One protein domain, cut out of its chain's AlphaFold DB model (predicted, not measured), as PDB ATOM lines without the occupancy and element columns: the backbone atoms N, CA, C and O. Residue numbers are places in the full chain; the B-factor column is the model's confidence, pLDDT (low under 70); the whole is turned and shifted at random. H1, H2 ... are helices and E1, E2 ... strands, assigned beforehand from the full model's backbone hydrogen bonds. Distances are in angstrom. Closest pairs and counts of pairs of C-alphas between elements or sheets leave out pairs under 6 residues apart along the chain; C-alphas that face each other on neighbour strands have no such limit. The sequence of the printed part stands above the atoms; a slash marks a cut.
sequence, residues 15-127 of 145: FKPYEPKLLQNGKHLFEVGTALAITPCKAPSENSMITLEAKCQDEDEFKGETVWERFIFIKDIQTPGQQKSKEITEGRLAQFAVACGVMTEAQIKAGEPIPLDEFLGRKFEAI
ATOM      1  N   PHE A  15     176.457 149.843 194.223       79.12
ATOM      2  CA  PHE A  15     177.901 150.064 194.346       79.12
ATOM      3  C   PHE A  15     178.711 148.776 194.167       79.12
ATOM      4  O   PHE A  15     179.858 148.688 194.606       79.12
ATOM      5  N   LYS A  16     178.127 147.748 193.534       79.44
ATOM      6  CA  LYS A  16     178.884 146.548 193.172       79.44
ATOM      7  C   LYS A  16     179.767 146.834 191.957       79.44
ATOM      8  O   LYS A  16     179.296 147.449 191.005       79.44
ATOM      9  N   PRO A  17     181.026 146.372 191.936       66.12
ATOM     10  CA  PRO A  17     181.871 146.513 190.756       66.12
ATOM     11  C   PRO A  17     181.248 145.801 189.547       66.12
ATOM     12  O   PRO A  17     180.943 144.611 189.626       66.12
ATOM     13  N   TYR A  18     181.106 146.506 188.424       64.06
ATOM     14  CA  TYR A  18     180.619 145.942 187.160       64.06
ATOM     15  C   TYR A  18     181.753 145.793 186.138       64.06
ATOM     16  O   TYR A  18     182.709 146.572 186.129       64.06
ATOM     17  N   GLU A  19     181.632 144.806 185.250       56.31
ATOM     18  CA  GLU A  19     182.452 144.714 184.040       56.31
ATOM     19  C   GLU A  19     181.648 145.225 182.825       56.31
ATOM     20  O   GLU A  19     180.466 144.896 182.719       56.31
ATOM     21  N   PRO A  20     182.247 146.009 181.902       52.22
ATOM     22  CA  PRO A  20     183.644 146.432 181.874       52.22
ATOM     23  C   PRO A  20     183.974 147.528 182.900       52.22
ATOM     24  O   PRO A  20     183.191 148.430 183.184       52.22
ATOM     25  N   LYS A  21     185.202 147.442 183.415       57.84
ATOM     26  CA  LYS A  21     185.763 148.177 184.557       57.84
ATOM     27  C   LYS A  21     186.088 149.657 184.288       57.84
ATOM     28  O   LYS A  21     186.940 150.210 184.970       57.84
ATOM     29  N   LEU A  22     185.461 150.292 183.296       54.78
ATOM     30  CA  LEU A  22     185.805 151.663 182.879       54.78
ATOM     31  C   LEU A  22     185.658 152.672 184.028       54.78
ATOM     32  O   LEU A  22     186.435 153.607 184.112       54.78
ATOM     33  N   LEU A  23     184.723 152.434 184.953       54.12
ATOM     34  CA  LEU A  23     184.488 153.268 186.138       54.12
ATOM     35  C   LEU A  23     185.241 152.797 187.392       54.12
ATOM     36  O   LEU A  23     184.913 153.214 188.499       54.12
ATOM     37  N   GLN A  24     186.207 151.886 187.256       57.06
ATOM     38  CA  GLN A  24     187.077 151.548 188.378       57.06
ATOM     39  C   GLN A  24     188.103 152.657 188.595       57.06
ATOM     40  O   GLN A  24     188.628 153.219 187.634       57.06
ATOM     41  N   ASN A  25     188.393 152.938 189.867       53.09
ATOM     42  CA  ASN A  25     189.357 153.957 190.258       53.09
ATOM     43  C   ASN A  25     190.714 153.757 189.574       53.09
ATOM     44  O   ASN A  25     191.283 152.663 189.611       53.09
ATOM     45  N   GLY A  26     191.253 154.876 189.092       63.84
ATOM     46  CA  GLY A  26     192.687 155.102 189.001       63.84
ATOM     47  C   GLY A  26     193.339 154.561 187.739       63.84
ATOM     48  O   GLY A  26     193.777 153.413 187.695       63.84
ATOM     49  N   LYS A  27     193.499 155.450 186.758       70.75
ATOM     50  CA  LYS A  27     194.716 155.515 185.938       70.75
ATOM     51  C   LYS A  27     194.803 156.831 185.176       70.75
ATOM     52  O   LYS A  27     195.886 157.398 185.119       70.75
ATOM     53  N   HIS A  28     193.673 157.277 184.627       76.12
ATOM     54  CA  HIS A  28     193.616 158.454 183.777       76.12
ATOM     55  C   HIS A  28     192.506 159.419 184.185       76.12
ATOM     56  O   HIS A  28     191.438 158.986 184.632       76.12
ATOM     57  N   LEU A  29     192.752 160.717 184.017       82.81
ATOM     58  CA  LEU A  29     191.780 161.770 184.285       82.81
ATOM     59  C   LEU A  29     190.919 162.017 183.046       82.81
ATOM     60  O   LEU A  29     191.422 162.401 181.993       82.81
ATOM     61  N   PHE A  30     189.607 161.863 183.179       84.44
ATOM     62  CA  PHE A  30     188.652 162.143 182.109       84.44
ATOM     63  C   PHE A  30     187.787 163.345 182.458       84.44
ATOM     64  O   PHE A  30     187.409 163.519 183.612       84.44
ATOM     65  N   GLU A  31     187.441 164.150 181.456       87.81
ATOM     66  CA  GLU A  31     186.481 165.252 181.562       87.81
ATOM     67  C   GLU A  31     185.269 164.972 180.673       87.81
ATOM     68  O   GLU A  31     185.420 164.640 179.495       87.81
ATOM     69  N   VAL A  32     184.064 165.106 181.224       84.56
ATOM     70  CA  VAL A  32     182.814 164.933 180.474       84.56
ATOM     71  C   VAL A  32     182.641 166.101 179.501       84.56
ATOM     72  O   VAL A  32     182.382 167.231 179.915       84.56
ATOM     73  N   GLY A  33     182.792 165.827 178.205       74.75
ATOM     74  CA  GLY A  33     182.857 166.843 177.152       74.75
ATOM     75  C   GLY A  33     181.515 167.159 176.495       74.75
ATOM     76  O   GLY A  33     181.278 168.304 176.114       74.75
ATOM     77  N   THR A  34     180.624 166.172 176.385       67.56
ATOM     78  CA  THR A  34     179.302 166.367 175.780       67.56
ATOM     79  C   THR A  34     178.210 165.912 176.738       67.56
ATOM     80  O   THR A  34     178.301 164.844 177.348       67.56
ATOM     81  N   ALA A  35     177.189 166.763 176.883       56.03
ATOM     82  CA  ALA A  35     176.060 166.547 177.774       56.03
ATOM     83  C   ALA A  35     175.331 165.245 177.433       56.03
ATOM     84  O   ALA A  35     175.198 164.893 176.259       56.03
ATOM     85  N   LEU A  36     174.838 164.578 178.479       62.53
ATOM     86  CA  LEU A  36     173.973 163.410 178.412       62.53
ATOM     87  C   LEU A  36     172.927 163.570 177.308       62.53
ATOM     88  O   LEU A  36     171.926 164.265 177.487       62.53
ATOM     89  N   ALA A  37     173.125 162.914 176.169       65.12
ATOM     90  CA  ALA A  37     172.084 162.863 175.157       65.12
ATOM     91  C   ALA A  37     171.022 161.882 175.654       65.12
ATOM     92  O   ALA A  37     171.239 160.668 175.620       65.12
ATOM     93  N   ILE A  38     169.893 162.406 176.143       71.19
ATOM     94  CA  ILE A  38     168.716 161.591 176.444       71.19
ATOM     95  C   ILE A  38     168.028 161.305 175.119       71.19
ATOM     96  O   ILE A  38     167.412 162.179 174.512       71.19
ATOM     97  N   THR A  39     168.157 160.070 174.661       75.38
ATOM     98  CA  THR A  39     167.558 159.624 173.408       75.38
ATOM     99  C   THR A  39     166.422 158.666 173.733       75.38
ATOM    100  O   THR A  39     166.665 157.703 174.461       75.38
ATOM    101  N   PRO A  40     165.197 158.874 173.222       69.75
ATOM    102  CA  PRO A  40     164.160 157.865 173.357       69.75
ATOM    103  C   PRO A  40     164.596 156.589 172.633       69.75
ATOM    104  O   PRO A  40     165.081 156.638 171.497       69.75
ATOM    105  N   CYS A  41     164.447 155.445 173.293       71.81
ATOM    106  CA  CYS A  41     164.772 154.168 172.674       71.81
ATOM    107  C   CYS A  41     163.678 153.739 171.686       71.81
ATOM    108  O   CYS A  41     162.512 154.106 171.803       71.81
ATOM    109  N   LYS A  42     164.068 152.950 170.677       70.19
ATOM    110  CA  LYS A  42     163.137 152.422 169.662       70.19
ATOM    111  C   LYS A  42     162.397 151.166 170.132       70.19
ATOM    112  O   LYS A  42     161.378 150.811 169.545       70.19
ATOM    113  N   ALA A  43     162.937 150.467 171.129       67.38
ATOM    114  CA  ALA A  43     162.357 149.241 171.654       67.38
ATOM    115  C   ALA A  43     161.218 149.564 172.639       67.38
ATOM    116  O   ALA A  43     161.417 150.402 173.512       67.38
ATOM    117  N   PRO A  44     160.063 148.872 172.582       62.91
ATOM    118  CA  PRO A  44     158.919 149.161 173.455       62.91
ATOM    119  C   PRO A  44     159.197 149.039 174.961       62.91
ATOM    120  O   PRO A  44     158.502 149.654 175.757       62.91
ATOM    121  N   SER A  45     160.188 148.235 175.360       64.81
ATOM    122  CA  SER A  45     160.570 148.040 176.767       64.81
ATOM    123  C   SER A  45     161.560 149.086 177.294       64.81
ATOM    124  O   SER A  45     161.793 149.163 178.501       64.81
ATOM    125  N   GLU A  46     162.176 149.868 176.408       72.69
ATOM    126  CA  GLU A  46     163.215 150.845 176.731       72.69
ATOM    127  C   GLU A  46     162.655 152.253 176.534       72.69
ATOM    128  O   GLU A  46     162.137 152.572 175.468       72.69
ATOM    129  N   ASN A  47     162.778 153.123 177.532       69.38
ATOM    130  CA  ASN A  47     162.234 154.479 177.403       69.38
ATOM    131  C   ASN A  47     163.278 155.501 176.997       69.38
ATOM    132  O   ASN A  47     162.994 156.378 176.186       69.38
ATOM    133  N   SER A  48     164.474 155.385 177.566       76.38
ATOM    134  CA  SER A  48     165.497 156.408 177.436       76.38
ATOM    135  C   SER A  48     166.877 155.782 177.494       76.38
ATOM    136  O   SER A  48     167.168 154.962 178.364       76.38
ATOM    137  N   MET A  49     167.743 156.227 176.598       82.31
ATOM    138  CA  MET A  49     169.174 156.006 176.657       82.31
ATOM    139  C   MET A  49     169.844 157.322 177.009       82.31
ATOM    140  O   MET A  49     169.594 158.339 176.368       82.31
ATOM    141  N   ILE A  50     170.722 157.284 177.995       81.69
ATOM    142  CA  ILE A  50     171.664 158.353 178.286       81.69
ATOM    143  C   ILE A  50     172.991 157.973 177.648       81.69
ATOM    144  O   ILE A  50     173.501 156.888 177.917       81.69
ATOM    145  N   THR A  51     173.559 158.864 176.840       81.00
ATOM    146  CA  THR A  51     174.921 158.708 176.317       81.00
ATOM    147  C   THR A  51     175.825 159.799 176.865       81.00
ATOM    148  O   THR A  51     175.490 160.975 176.769       81.00
ATOM    149  N   LEU A  52     176.968 159.392 177.404       78.56
ATOM    150  CA  LEU A  52     178.002 160.241 177.975       78.56
ATOM    151  C   LEU A  52     179.270 160.150 177.141       78.56
ATOM    152  O   LEU A  52     179.720 159.052 176.822       78.56
ATOM    153  N   GLU A  53     179.837 161.308 176.817       82.25
ATOM    154  CA  GLU A  53     181.147 161.432 176.181       82.25
ATOM    155  C   GLU A  53     182.128 162.027 177.190       82.25
ATOM    156  O   GLU A  53     181.903 163.132 177.690       82.25
ATOM    157  N   ALA A  54     183.230 161.331 177.459       81.25
ATOM    158  CA  ALA A  54     184.316 161.849 178.277       81.25
ATOM    159  C   ALA A  54     185.655 161.750 177.541       81.25
ATOM    160  O   ALA A  54     185.921 160.765 176.854       81.25
ATOM    161  N   LYS A  55     186.500 162.770 177.684       84.00
ATOM    162  CA  LYS A  55     187.802 162.872 177.015       84.00
ATOM    163  C   LYS A  55     188.928 162.831 178.026       84.00
ATOM    164  O   LYS A  55     188.882 163.561 179.018       84.00
ATOM    165  N   CYS A  56     189.935 162.013 177.749       83.38
ATOM    166  CA  CYS A  56     191.140 161.945 178.559       83.38
ATOM    167  C   CYS A  56     191.872 163.296 178.536       83.38
ATOM    168  O   CYS A  56     192.076 163.882 177.466       83.38
ATOM    169  N   GLN A  57     192.232 163.777 179.722       85.62
ATOM    170  CA  GLN A  57     192.913 165.048 179.965       85.62
ATOM    171  C   GLN A  57     194.401 164.877 180.266       85.62
ATOM    172  O   GLN A  57     195.109 165.877 180.373       85.62
ATOM    173  N   ASP A  58     194.877 163.643 180.417       82.75
ATOM    174  CA  ASP A  58     196.286 163.405 180.694       82.75
ATOM    175  C   ASP A  58     197.156 163.732 179.481       82.75
ATOM    176  O   ASP A  58     196.769 163.556 178.325       82.75
ATOM    177  N   GLU A  59     198.366 164.205 179.759       84.50
ATOM    178  CA  GLU A  59     199.400 164.499 178.765       84.50
ATOM    179  C   GLU A  59     200.212 163.231 178.438       84.50
ATOM    180  O   GLU A  59     201.441 163.223 178.516       84.50
ATOM    181  N   ASP A  60     199.521 162.135 178.124       80.81
ATOM    182  CA  ASP A  60     200.120 160.839 177.797       80.81
ATOM    183  C   ASP A  60     199.624 160.285 176.447       80.81
ATOM    184  O   ASP A  60     199.058 161.006 175.622       80.81
ATOM    185  N   GLU A  61     199.881 159.001 176.183       77.31
ATOM    186  CA  GLU A  61     199.475 158.329 174.941       77.31
ATOM    187  C   GLU A  61     197.952 158.287 174.717       77.31
ATOM    188  O   GLU A  61     197.515 158.047 173.595       77.31
ATOM    189  N   PHE A  62     197.151 158.547 175.754       74.31
ATOM    190  CA  PHE A  62     195.695 158.597 175.691       74.31
ATOM    191  C   PHE A  62     195.154 160.027 175.589       74.31
ATOM    192  O   PHE A  62     193.936 160.202 175.614       74.31
ATOM    193  N   LYS A  63     195.996 161.064 175.476       78.88
ATOM    194  CA  LYS A  63     195.537 162.457 175.381       78.88
ATOM    195  C   LYS A  63     194.500 162.634 174.269       78.88
ATOM    196  O   LYS A  63     194.774 162.387 173.097       78.88
ATOM    197  N   GLY A  64     193.318 163.138 174.630       73.88
ATOM    198  CA  GLY A  64     192.227 163.372 173.679       73.88
ATOM    199  C   GLY A  64     191.439 162.119 173.277       73.88
ATOM    200  O   GLY A  64     190.440 162.251 172.565       73.88
ATOM    201  N   GLU A  65     191.817 160.932 173.761       78.25
ATOM    202  CA  GLU A  65     191.012 159.722 173.606       78.25
ATOM    203  C   GLU A  65     189.642 159.912 174.248       78.25
ATOM    204  O   GLU A  65     189.497 160.505 175.322       78.25
ATOM    205  N   THR A  66     188.622 159.407 173.564       74.88
ATOM    206  CA  THR A  66     187.226 159.590 173.954       74.88
ATOM    207  C   THR A  66     186.627 158.264 174.396       74.88
ATOM    208  O   THR A  66     186.642 157.280 173.656       74.88
ATOM    209  N   VAL A  67     186.043 158.255 175.587       74.50
ATOM    210  CA  VAL A  67     185.257 157.142 176.114       74.50
ATOM    211  C   VAL A  67     183.783 157.506 176.028       74.50
ATOM    212  O   VAL A  67     183.377 158.620 176.366       74.50
ATOM    213  N   TRP A  68     182.985 156.542 175.579       71.62
ATOM    214  CA  TRP A  68     181.537 156.662 175.507       71.62
ATOM    215  C   TRP A  68     180.899 155.709 176.499       71.62
ATOM    216  O   TRP A  68     181.141 154.506 176.435       71.62
ATOM    217  N   GLU A  69     180.044 156.225 177.372       75.62
ATOM    218  CA  GLU A  69     179.259 155.398 178.279       75.62
ATOM    219  C   GLU A  69     177.771 155.528 177.967       75.62
ATOM    220  O   GLU A  69     177.285 156.614 177.642       75.62
ATOM    221  N   ARG A  70     177.045 154.409 178.024       80.44
ATOM    222  CA  ARG A  70     175.616 154.366 177.694       80.44
ATOM    223  C   ARG A  70     174.832 153.703 178.816       80.44
ATOM    224  O   ARG A  70     175.130 152.578 179.211       80.44
ATOM    225  N   PHE A  71     173.782 154.379 179.265       84.19
ATOM    226  CA  PHE A  71     172.861 153.889 180.288       84.19
ATOM    227  C   PHE A  71     171.475 153.745 179.665       84.19
ATOM    228  O   PHE A  71     170.881 154.739 179.245       84.19
ATOM    229  N   ILE A  72     170.976 152.513 179.566       83.81
ATOM    230  CA  ILE A  72     169.693 152.196 178.928       83.81
ATOM    231  C   ILE A  72     168.658 151.896 180.012       83.81
ATOM    232  O   ILE A  72     168.761 150.901 180.728       83.81
ATOM    233  N   PHE A  73     167.642 152.747 180.122       82.38
ATOM    234  CA  PHE A  73     166.607 152.627 181.142       82.38
ATOM    235  C   PHE A  73     165.417 151.816 180.638       82.38
ATOM    236  O   PHE A  73     164.722 152.195 179.688       82.38
ATOM    237  N   ILE A  74     165.164 150.715 181.340       79.56
ATOM    238  CA  ILE A  74     164.053 149.796 181.102       79.56
ATOM    239  C   ILE A  74     162.960 150.110 182.126       79.56
ATOM    240  O   ILE A  74     163.190 149.988 183.330       79.56
ATOM    241  N   LYS A  75     161.775 150.525 181.664       72.19
ATOM    242  CA  LYS A  75     160.628 150.804 182.551       72.19
ATOM    243  C   LYS A  75     159.730 149.590 182.712       72.19
ATOM    244  O   LYS A  75     159.350 149.261 183.831       72.19
ATOM    245  N   ASP A  76     159.429 148.925 181.601       79.62
ATOM    246  CA  ASP A  76     158.500 147.802 181.580       79.62
ATOM    247  C   ASP A  76     159.286 146.495 181.659       79.62
ATOM    248  O   ASP A  76     159.707 145.907 180.661       79.62
ATOM    249  N   ILE A  77     159.523 146.069 182.896       83.38
ATOM    250  CA  ILE A  77     160.263 144.852 183.211       83.38
ATOM    251  C   ILE A  77     159.309 143.663 183.087       83.38
ATOM    252  O   ILE A  77     158.393 143.497 183.887       83.38
ATOM    253  N   GLN A  78     159.534 142.824 182.080       85.88
ATOM    254  CA  GLN A  78     158.727 141.631 181.798       85.88
ATOM    255  C   GLN A  78     159.495 140.332 182.056       85.88
ATOM    256  O   GLN A  78     158.907 139.254 182.114       85.88
ATOM    257  N   THR A  79     160.820 140.418 182.199       86.69
ATOM    258  CA  THR A  79     161.696 139.259 182.369       86.69
ATOM    259  C   THR A  79     162.732 139.494 183.469       86.69
ATOM    260  O   THR A  79     163.178 140.626 183.667       86.69
ATOM    261  N   PRO A  80     163.213 138.429 184.137       87.00
ATOM    262  CA  PRO A  80     164.332 138.537 185.075       87.00
ATOM    263  C   PRO A  80     165.609 139.105 184.437       87.00
ATOM    264  O   PRO A  80     166.390 139.781 185.100       87.00
ATOM    265  N   GLY A  81     165.820 138.865 183.137       85.38
ATOM    266  CA  GLY A  81     166.943 139.447 182.397       85.38
ATOM    267  C   GLY A  81     166.864 140.974 182.332       85.38
ATOM    268  O   GLY A  81     167.852 141.645 182.606       85.38
ATOM    269  N   GLN A  82     165.676 141.520 182.055       85.62
ATOM    270  CA  GLN A  82     165.436 142.967 182.058       85.62
ATOM    271  C   GLN A  82     165.595 143.583 183.450       85.62
ATOM    272  O   GLN A  82     166.169 144.664 183.559       85.62
ATOM    273  N   GLN A  83     165.146 142.891 184.505       86.44
ATOM    274  CA  GLN A  83     165.354 143.331 185.891       86.44
ATOM    275  C   GLN A  83     166.851 143.492 186.177       86.44
ATOM    276  O   GLN A  83     167.297 144.559 186.587       86.44
ATOM    277  N   LYS A  84     167.641 142.464 185.854       86.31
ATOM    278  CA  LYS A  84     169.092 142.490 186.044       86.31
ATOM    279  C   LYS A  84     169.768 143.587 185.215       86.31
ATOM    280  O   LYS A  84     170.664 144.267 185.705       86.31
ATOM    281  N   SER A  85     169.349 143.789 183.965       84.12
ATOM    282  CA  SER A  85     169.873 144.869 183.117       84.12
ATOM    283  C   SER A  85     169.569 146.261 183.678       84.12
ATOM    284  O   SER A  85     170.431 147.141 183.609       84.12
ATOM    285  N   LYS A  86     168.379 146.459 184.259       86.62
ATOM    286  CA  LYS A  86     168.023 147.695 184.962       86.62
ATOM    287  C   LYS A  86     168.927 147.906 186.177       86.62
ATOM    288  O   LYS A  86     169.546 148.959 186.274       86.62
ATOM    289  N   GLU A  87     169.059 146.900 187.041       87.50
ATOM    290  CA  GLU A  87     169.886 146.976 188.255       87.50
ATOM    291  C   GLU A  87     171.345 147.330 187.938       87.50
ATOM    292  O   GLU A  87     171.918 148.221 188.568       87.50
ATOM    293  N   ILE A  88     171.920 146.694 186.908       85.69
ATOM    294  CA  ILE A  88     173.272 146.995 186.420       85.69
ATOM    295  C   ILE A  88     173.361 148.441 185.932       85.69
ATOM    296  O   ILE A  88     174.300 149.157 186.272       85.69
ATOM    297  N   THR A  89     172.401 148.885 185.120       86.44
ATOM    298  CA  THR A  89     172.415 150.240 184.550       86.44
ATOM    299  C   THR A  89     172.341 151.303 185.641       86.44
ATOM    300  O   THR A  89     173.123 152.255 185.633       86.44
ATOM    301  N   GLU A  90     171.436 151.123 186.599       88.00
ATOM    302  CA  GLU A  90     171.260 152.028 187.733       88.00
ATOM    303  C   GLU A  90     172.502 152.067 188.628       88.00
ATOM    304  O   GLU A  90     172.954 153.152 188.993       88.00
ATOM    305  N   GLY A  91     173.115 150.913 188.913       87.69
ATOM    306  CA  GLY A  91     174.349 150.862 189.695       87.69
ATOM    307  C   GLY A  91     175.542 151.505 188.987       87.69
ATOM    308  O   GLY A  91     176.320 152.228 189.611       87.69
ATOM    309  N   ARG A  92     175.668 151.328 187.666       85.44
ATOM    310  CA  ARG A  92     176.707 152.018 186.885       85.44
ATOM    311  C   ARG A  92     176.507 153.534 186.914       85.44
ATOM    312  O   ARG A  92     177.487 154.256 187.081       85.44
ATOM    313  N   LEU A  93     175.268 154.023 186.786       86.44
ATOM    314  CA  LEU A  93     174.995 155.464 186.850       86.44
ATOM    315  C   LEU A  93     175.279 156.026 188.251       86.44
ATOM    316  O   LEU A  93     175.867 157.098 188.364       86.44
ATOM    317  N   ALA A  94     174.919 155.294 189.310       88.25
ATOM    318  CA  ALA A  94     175.208 155.681 190.690       88.25
ATOM    319  C   ALA A  94     176.716 155.827 190.942       88.25
ATOM    320  O   ALA A  94     177.169 156.852 191.448       88.25
ATOM    321  N   GLN A  95     177.504 154.825 190.542       85.75
ATOM    322  CA  GLN A  95     178.965 154.873 190.651       85.75
ATOM    323  C   GLN A  95     179.553 156.030 189.848       85.75
ATOM    324  O   GLN A  95     180.450 156.715 190.332       85.75
ATOM    325  N   PHE A  96     179.016 156.291 188.656       84.62
ATOM    326  CA  PHE A  96     179.453 157.409 187.831       84.62
ATOM    327  C   PHE A  96     179.168 158.772 188.477       84.62
ATOM    328  O   PHE A  96     180.042 159.638 188.491       84.62
ATOM    329  N   ALA A  97     177.976 158.955 189.057       88.25
ATOM    330  CA  ALA A  97     177.602 160.169 189.784       88.25
ATOM    331  C   ALA A  97     178.555 160.455 190.952       88.25
ATOM    332  O   ALA A  97     178.957 161.603 191.151       88.25
ATOM    333  N   VAL A  98     178.964 159.406 191.672       88.25
ATOM    334  CA  VAL A  98     179.950 159.503 192.755       88.25
ATOM    335  C   VAL A  98     181.346 159.811 192.219       88.25
ATOM    336  O   VAL A  98     181.990 160.734 192.712       88.25
ATOM    337  N   ALA A  99     181.799 159.102 191.183       83.69
ATOM    338  CA  ALA A  99     183.124 159.297 190.593       83.69
ATOM    339  C   ALA A  99     183.320 160.712 190.024       83.69
ATOM    340  O   ALA A  99     184.402 161.282 190.138       83.69
ATOM    341  N   CYS A 100     182.264 161.301 189.457       84.50
ATOM    342  CA  CYS A 100     182.268 162.677 188.954       84.50
ATOM    343  C   CYS A 100     182.090 163.741 190.053       84.50
ATOM    344  O   CYS A 100     182.112 164.937 189.751       84.50
ATOM    345  N   GLY A 101     181.843 163.336 191.304       87.56
ATOM    346  CA  GLY A 101     181.527 164.247 192.406       87.56
ATOM    347  C   GLY A 101     180.204 165.002 192.230       87.56
ATOM    348  O   GLY A 101     180.035 166.068 192.817       87.56
ATOM    349  N   VAL A 102     179.285 164.481 191.408       90.50
ATOM    350  CA  VAL A 102     177.943 165.054 191.196       90.50
ATOM    351  C   VAL A 102     177.047 164.755 192.393       90.50
ATOM    352  O   VAL A 102     176.277 165.607 192.826       90.50
ATOM    353  N   MET A 103     177.169 163.556 192.961       93.12
ATOM    354  CA  MET A 103     176.444 163.155 194.164       93.12
ATOM    355  C   MET A 103     177.321 162.320 195.081       93.12
ATOM    356  O   MET A 103     178.240 161.637 194.641       93.12
ATOM    357  N   THR A 104     176.995 162.320 196.366       92.75
ATOM    358  CA  THR A 104     177.574 161.384 197.331       92.75
ATOM    359  C   THR A 104     176.782 160.075 197.378       92.75
ATOM    360  O   THR A 104     175.585 160.044 197.079       92.75
ATOM    361  N   GLU A 105     177.410 158.988 197.839       90.50
ATOM    362  CA  GLU A 105     176.691 157.729 198.088       90.50
ATOM    363  C   GLU A 105     175.502 157.905 199.042       90.50
ATOM    364  O   GLU A 105     174.489 157.223 198.895       90.50
ATOM    365  N   ALA A 106     175.626 158.797 200.033       92.19
ATOM    366  CA  ALA A 106     174.582 159.052 201.017       92.19
ATOM    367  C   ALA A 106     173.329 159.654 200.366       92.19
ATOM    368  O   ALA A 106     172.226 159.195 200.648       92.19
ATOM    369  N   GLN A 107     173.505 160.612 199.452       93.62
ATOM    370  CA  GLN A 107     172.402 161.219 198.700       93.62
ATOM    371  C   GLN A 107     171.700 160.196 197.802       93.62
ATOM    372  O   GLN A 107     170.473 160.117 197.779       93.62
ATOM    373  N   ILE A 108     172.473 159.345 197.120       91.38
ATOM    374  CA  ILE A 108     171.917 158.283 196.269       91.38
ATOM    375  C   ILE A 108     171.129 157.269 197.109       91.38
ATOM    376  O   ILE A 108     169.999 156.924 196.769       91.38
ATOM    377  N   LYS A 109     171.682 156.822 198.243       90.06
ATOM    378  CA  LYS A 109     170.995 155.912 199.177       90.06
ATOM    379  C   LYS A 109     169.739 156.549 199.788       90.06
ATOM    380  O   LYS A 109     168.770 155.839 200.054       90.06
ATOM    381  N   ALA A 110     169.718 157.875 199.948       93.31
ATOM    382  CA  ALA A 110     168.542 158.634 200.372       93.31
ATOM    383  C   ALA A 110     167.457 158.767 199.282       93.31
ATOM    384  O   ALA A 110     166.362 159.238 199.581       93.31
ATOM    385  N   GLY A 111     167.722 158.321 198.048       91.62
ATOM    386  CA  GLY A 111     166.769 158.374 196.938       91.62
ATOM    387  C   GLY A 111     166.681 159.742 196.260       91.62
ATOM    388  O   GLY A 111     165.693 160.024 195.580       91.62
ATOM    389  N   GLU A 112     167.688 160.603 196.437       93.62
ATOM    390  CA  GLU A 112     167.761 161.870 195.708       93.62
ATOM    391  C   GLU A 112     167.923 161.606 194.195       93.62
ATOM    392  O   GLU A 112     168.696 160.728 193.796       93.62
ATOM    393  N   PRO A 113     167.194 162.332 193.327       91.19
ATOM    394  CA  PRO A 113     167.301 162.151 191.885       91.19
ATOM    395  C   PRO A 113     168.638 162.696 191.363       91.19
ATOM    396  O   PRO A 113     169.063 163.785 191.742       91.19
ATOM    397  N   ILE A 114     169.273 161.962 190.447       90.69
ATOM    398  CA  ILE A 114     170.582 162.306 189.887       90.69
ATOM    399  C   ILE A 114     170.436 163.454 188.880       90.69
ATOM    400  O   ILE A 114     169.734 163.269 187.879       90.69
ATOM    401  N   PRO A 115     171.093 164.613 189.092       90.62
ATOM    402  CA  PRO A 115     171.023 165.749 188.181       90.62
ATOM    403  C   PRO A 115     171.945 165.529 186.978       90.62
ATOM    404  O   PRO A 115     173.166 165.639 187.058       90.62
ATOM    405  N   LEU A 116     171.351 165.208 185.832       86.44
ATOM    406  CA  LEU A 116     172.078 164.850 184.616       86.44
ATOM    407  C   LEU A 116     172.870 166.031 184.040       86.44
ATOM    408  O   LEU A 116     173.966 165.856 183.517       86.44
ATOM    409  N   ASP A 117     172.349 167.246 184.166       85.94
ATOM    410  CA  ASP A 117     173.009 168.436 183.619       85.94
ATOM    411  C   ASP A 117     174.311 168.786 184.378       85.94
ATOM    412  O   ASP A 117     175.178 169.474 183.840       85.94
ATOM    413  N   GLU A 118     174.492 168.275 185.602       89.50
ATOM    414  CA  GLU A 118     175.664 168.554 186.442       89.50
ATOM    415  C   GLU A 118     176.904 167.721 186.103       89.50
ATOM    416  O   GLU A 118     177.974 167.988 186.655       89.50
ATOM    417  N   PHE A 119     176.786 166.736 185.208       87.88
ATOM    418  CA  PHE A 119     177.926 165.940 184.750       87.88
ATOM    419  C   PHE A 119     178.842 166.702 183.796       87.88
ATOM    420  O   PHE A 119     180.029 166.393 183.733       87.88
ATOM    421  N   LEU A 120     178.325 167.674 183.041       88.19
ATOM    422  CA  LEU A 120     179.103 168.371 182.019       88.19
ATOM    423  C   LEU A 120     180.298 169.114 182.640       88.19
ATOM    424  O   LEU A 120     180.141 169.866 183.601       88.19
ATOM    425  N   GLY A 121     181.495 168.897 182.094       87.44
ATOM    426  CA  GLY A 121     182.743 169.472 182.603       87.44
ATOM    427  C   GLY A 121     183.250 168.843 183.907       87.44
ATOM    428  O   GLY A 121     184.294 169.254 184.418       87.44
ATOM    429  N   ARG A 122     182.548 167.847 184.469       88.88
ATOM    430  CA  ARG A 122     183.049 167.101 185.629       88.88
ATOM    431  C   ARG A 122     184.203 166.215 185.221       88.88
ATOM    432  O   ARG A 122     184.246 165.682 184.110       88.88
ATOM    433  N   LYS A 123     185.119 166.052 186.168       87.31
ATOM    434  CA  LYS A 123     186.291 165.207 186.019       87.31
ATOM    435  C   LYS A 123     186.172 163.998 186.918       87.31
ATOM    436  O   LYS A 123     185.683 164.118 188.039       87.31
ATOM    437  N   PHE A 124     186.622 162.862 186.421       83.25
ATOM    438  CA  PHE A 124     186.673 161.620 187.174       83.25
ATOM    439  C   PHE A 124     187.903 160.823 186.758       83.25
ATOM    440  O   PHE A 124     188.394 160.947 185.634       83.25
ATOM    441  N   GLU A 125     188.401 160.005 187.676       79.19
ATOM    442  CA  GLU A 125     189.470 159.063 187.378       79.19
ATOM    443  C   GLU A 125     188.878 157.735 186.918       79.19
ATOM    444  O   GLU A 125     187.967 157.192 187.545       79.19
ATOM    445  N   ALA A 126     189.420 157.200 185.831       73.94
ATOM    446  CA  ALA A 126     188.978 155.945 185.248       73.94
ATOM    447  C   ALA A 126     190.141 155.183 184.610       73.94
ATOM    448  O   ALA A 126     191.199 155.735 184.300       73.94
ATOM    449  N   ILE A 127     189.937 153.886 184.393       68.00
ATOM    450  CA  ILE A 127     190.880 153.045 183.656       68.00
ATOM    451  C   ILE A 127     190.491 153.082 182.175       68.00
ATOM    452  O   ILE A 127     189.379 152.699 181.810       68.00
TER     453      ILE A 127
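Overview. This is residues 15 to 127 of the 145 residues of an uncharacterized protein of marine sediment metagenome (UniProt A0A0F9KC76). A long, strongly twisted sheet of strands E1, E2, E3 and E4, curled like part of a barrel, has the long helix H1 packed on one face, with most of its contacts to E3, and the short helix H3 on the same face over E1. The small helix H2 lies farther out, off the sheet, and the short strand E4 stands beside the first residues of E1. The printed part has 113 residues, with three named helices and four named strands in the order E1 E2 E3 H1 H2 H3 E4. The sheet's order is E3 E2 E1 E4, antiparallel throughout, and the class is mixed, helices and strands. The whole is compact, with a radius of gyration of the C-alphas of 14.5 A and spans of 47 by 32 by 25 A.

Along the chain. Residues 15 to 27 hold no named element. E1, residues 28 to 40, begins at C-alpha 28 (193.616, 158.454, 183.777), spans 31.3 A and bends by 59 degrees at residue 33. E2, residues 46 to 56, spans 30.1 A, and E3, residues 66 to 74, spans 26.2 A. H1, residues 80 to 99, spans 28.5 A from C-alpha 80 (164.332, 138.537, 185.075). H2 is residues 105 to 109 and H3 residues 116 to 119. E4, residues 123 to 126, spans 9.7 A and ends at C-alpha 126 (188.978, 155.945, 185.248).

Arrangement. E1, E2 and E3 form a meander, each strand the antiparallel neighbour of the one before; E1 and E2 are a hairpin, and so are E2 and E3. Between E3 and E2, N 69 and O 52 are within hydrogen-bond range at 2.9 A, and the directions differ by 163 degrees. Between E2 and E1, N 39 and O 49 are 2.8 A apart, and the directions differ by 156 degrees. E4 is an edge strand, antiparallel to E1, with N 30 and O 124 at 2.9 A. H1 is on the sheet; its closest C-alphas to E3 are those of Thr 89 and Phe 71, 5.6 A. H3 is on the same face, over E1 at a height over the sheet of 8.2 A. H1, with residues 94 to 98 alone, only just touches H2, with 3 pairs of C-alphas within 8 A; the closest are those of Val 98 and Glu 105, 6.5 A. H2 and H3 are apart. Every O i to N i+4 pair is within hydrogen-bond range in H1 and H2, while H3 is too short for such a pair.

Size, cuts and confidence. The C-alphas farthest apart, those of Glu 59 and Gln 78, are 46.8 A apart. The printed part has no cut, and no link is long. The mean pLDDT of the printed part is 79.6; 20 residues are under 70, among them residues 17 to 26 and 34 to 37.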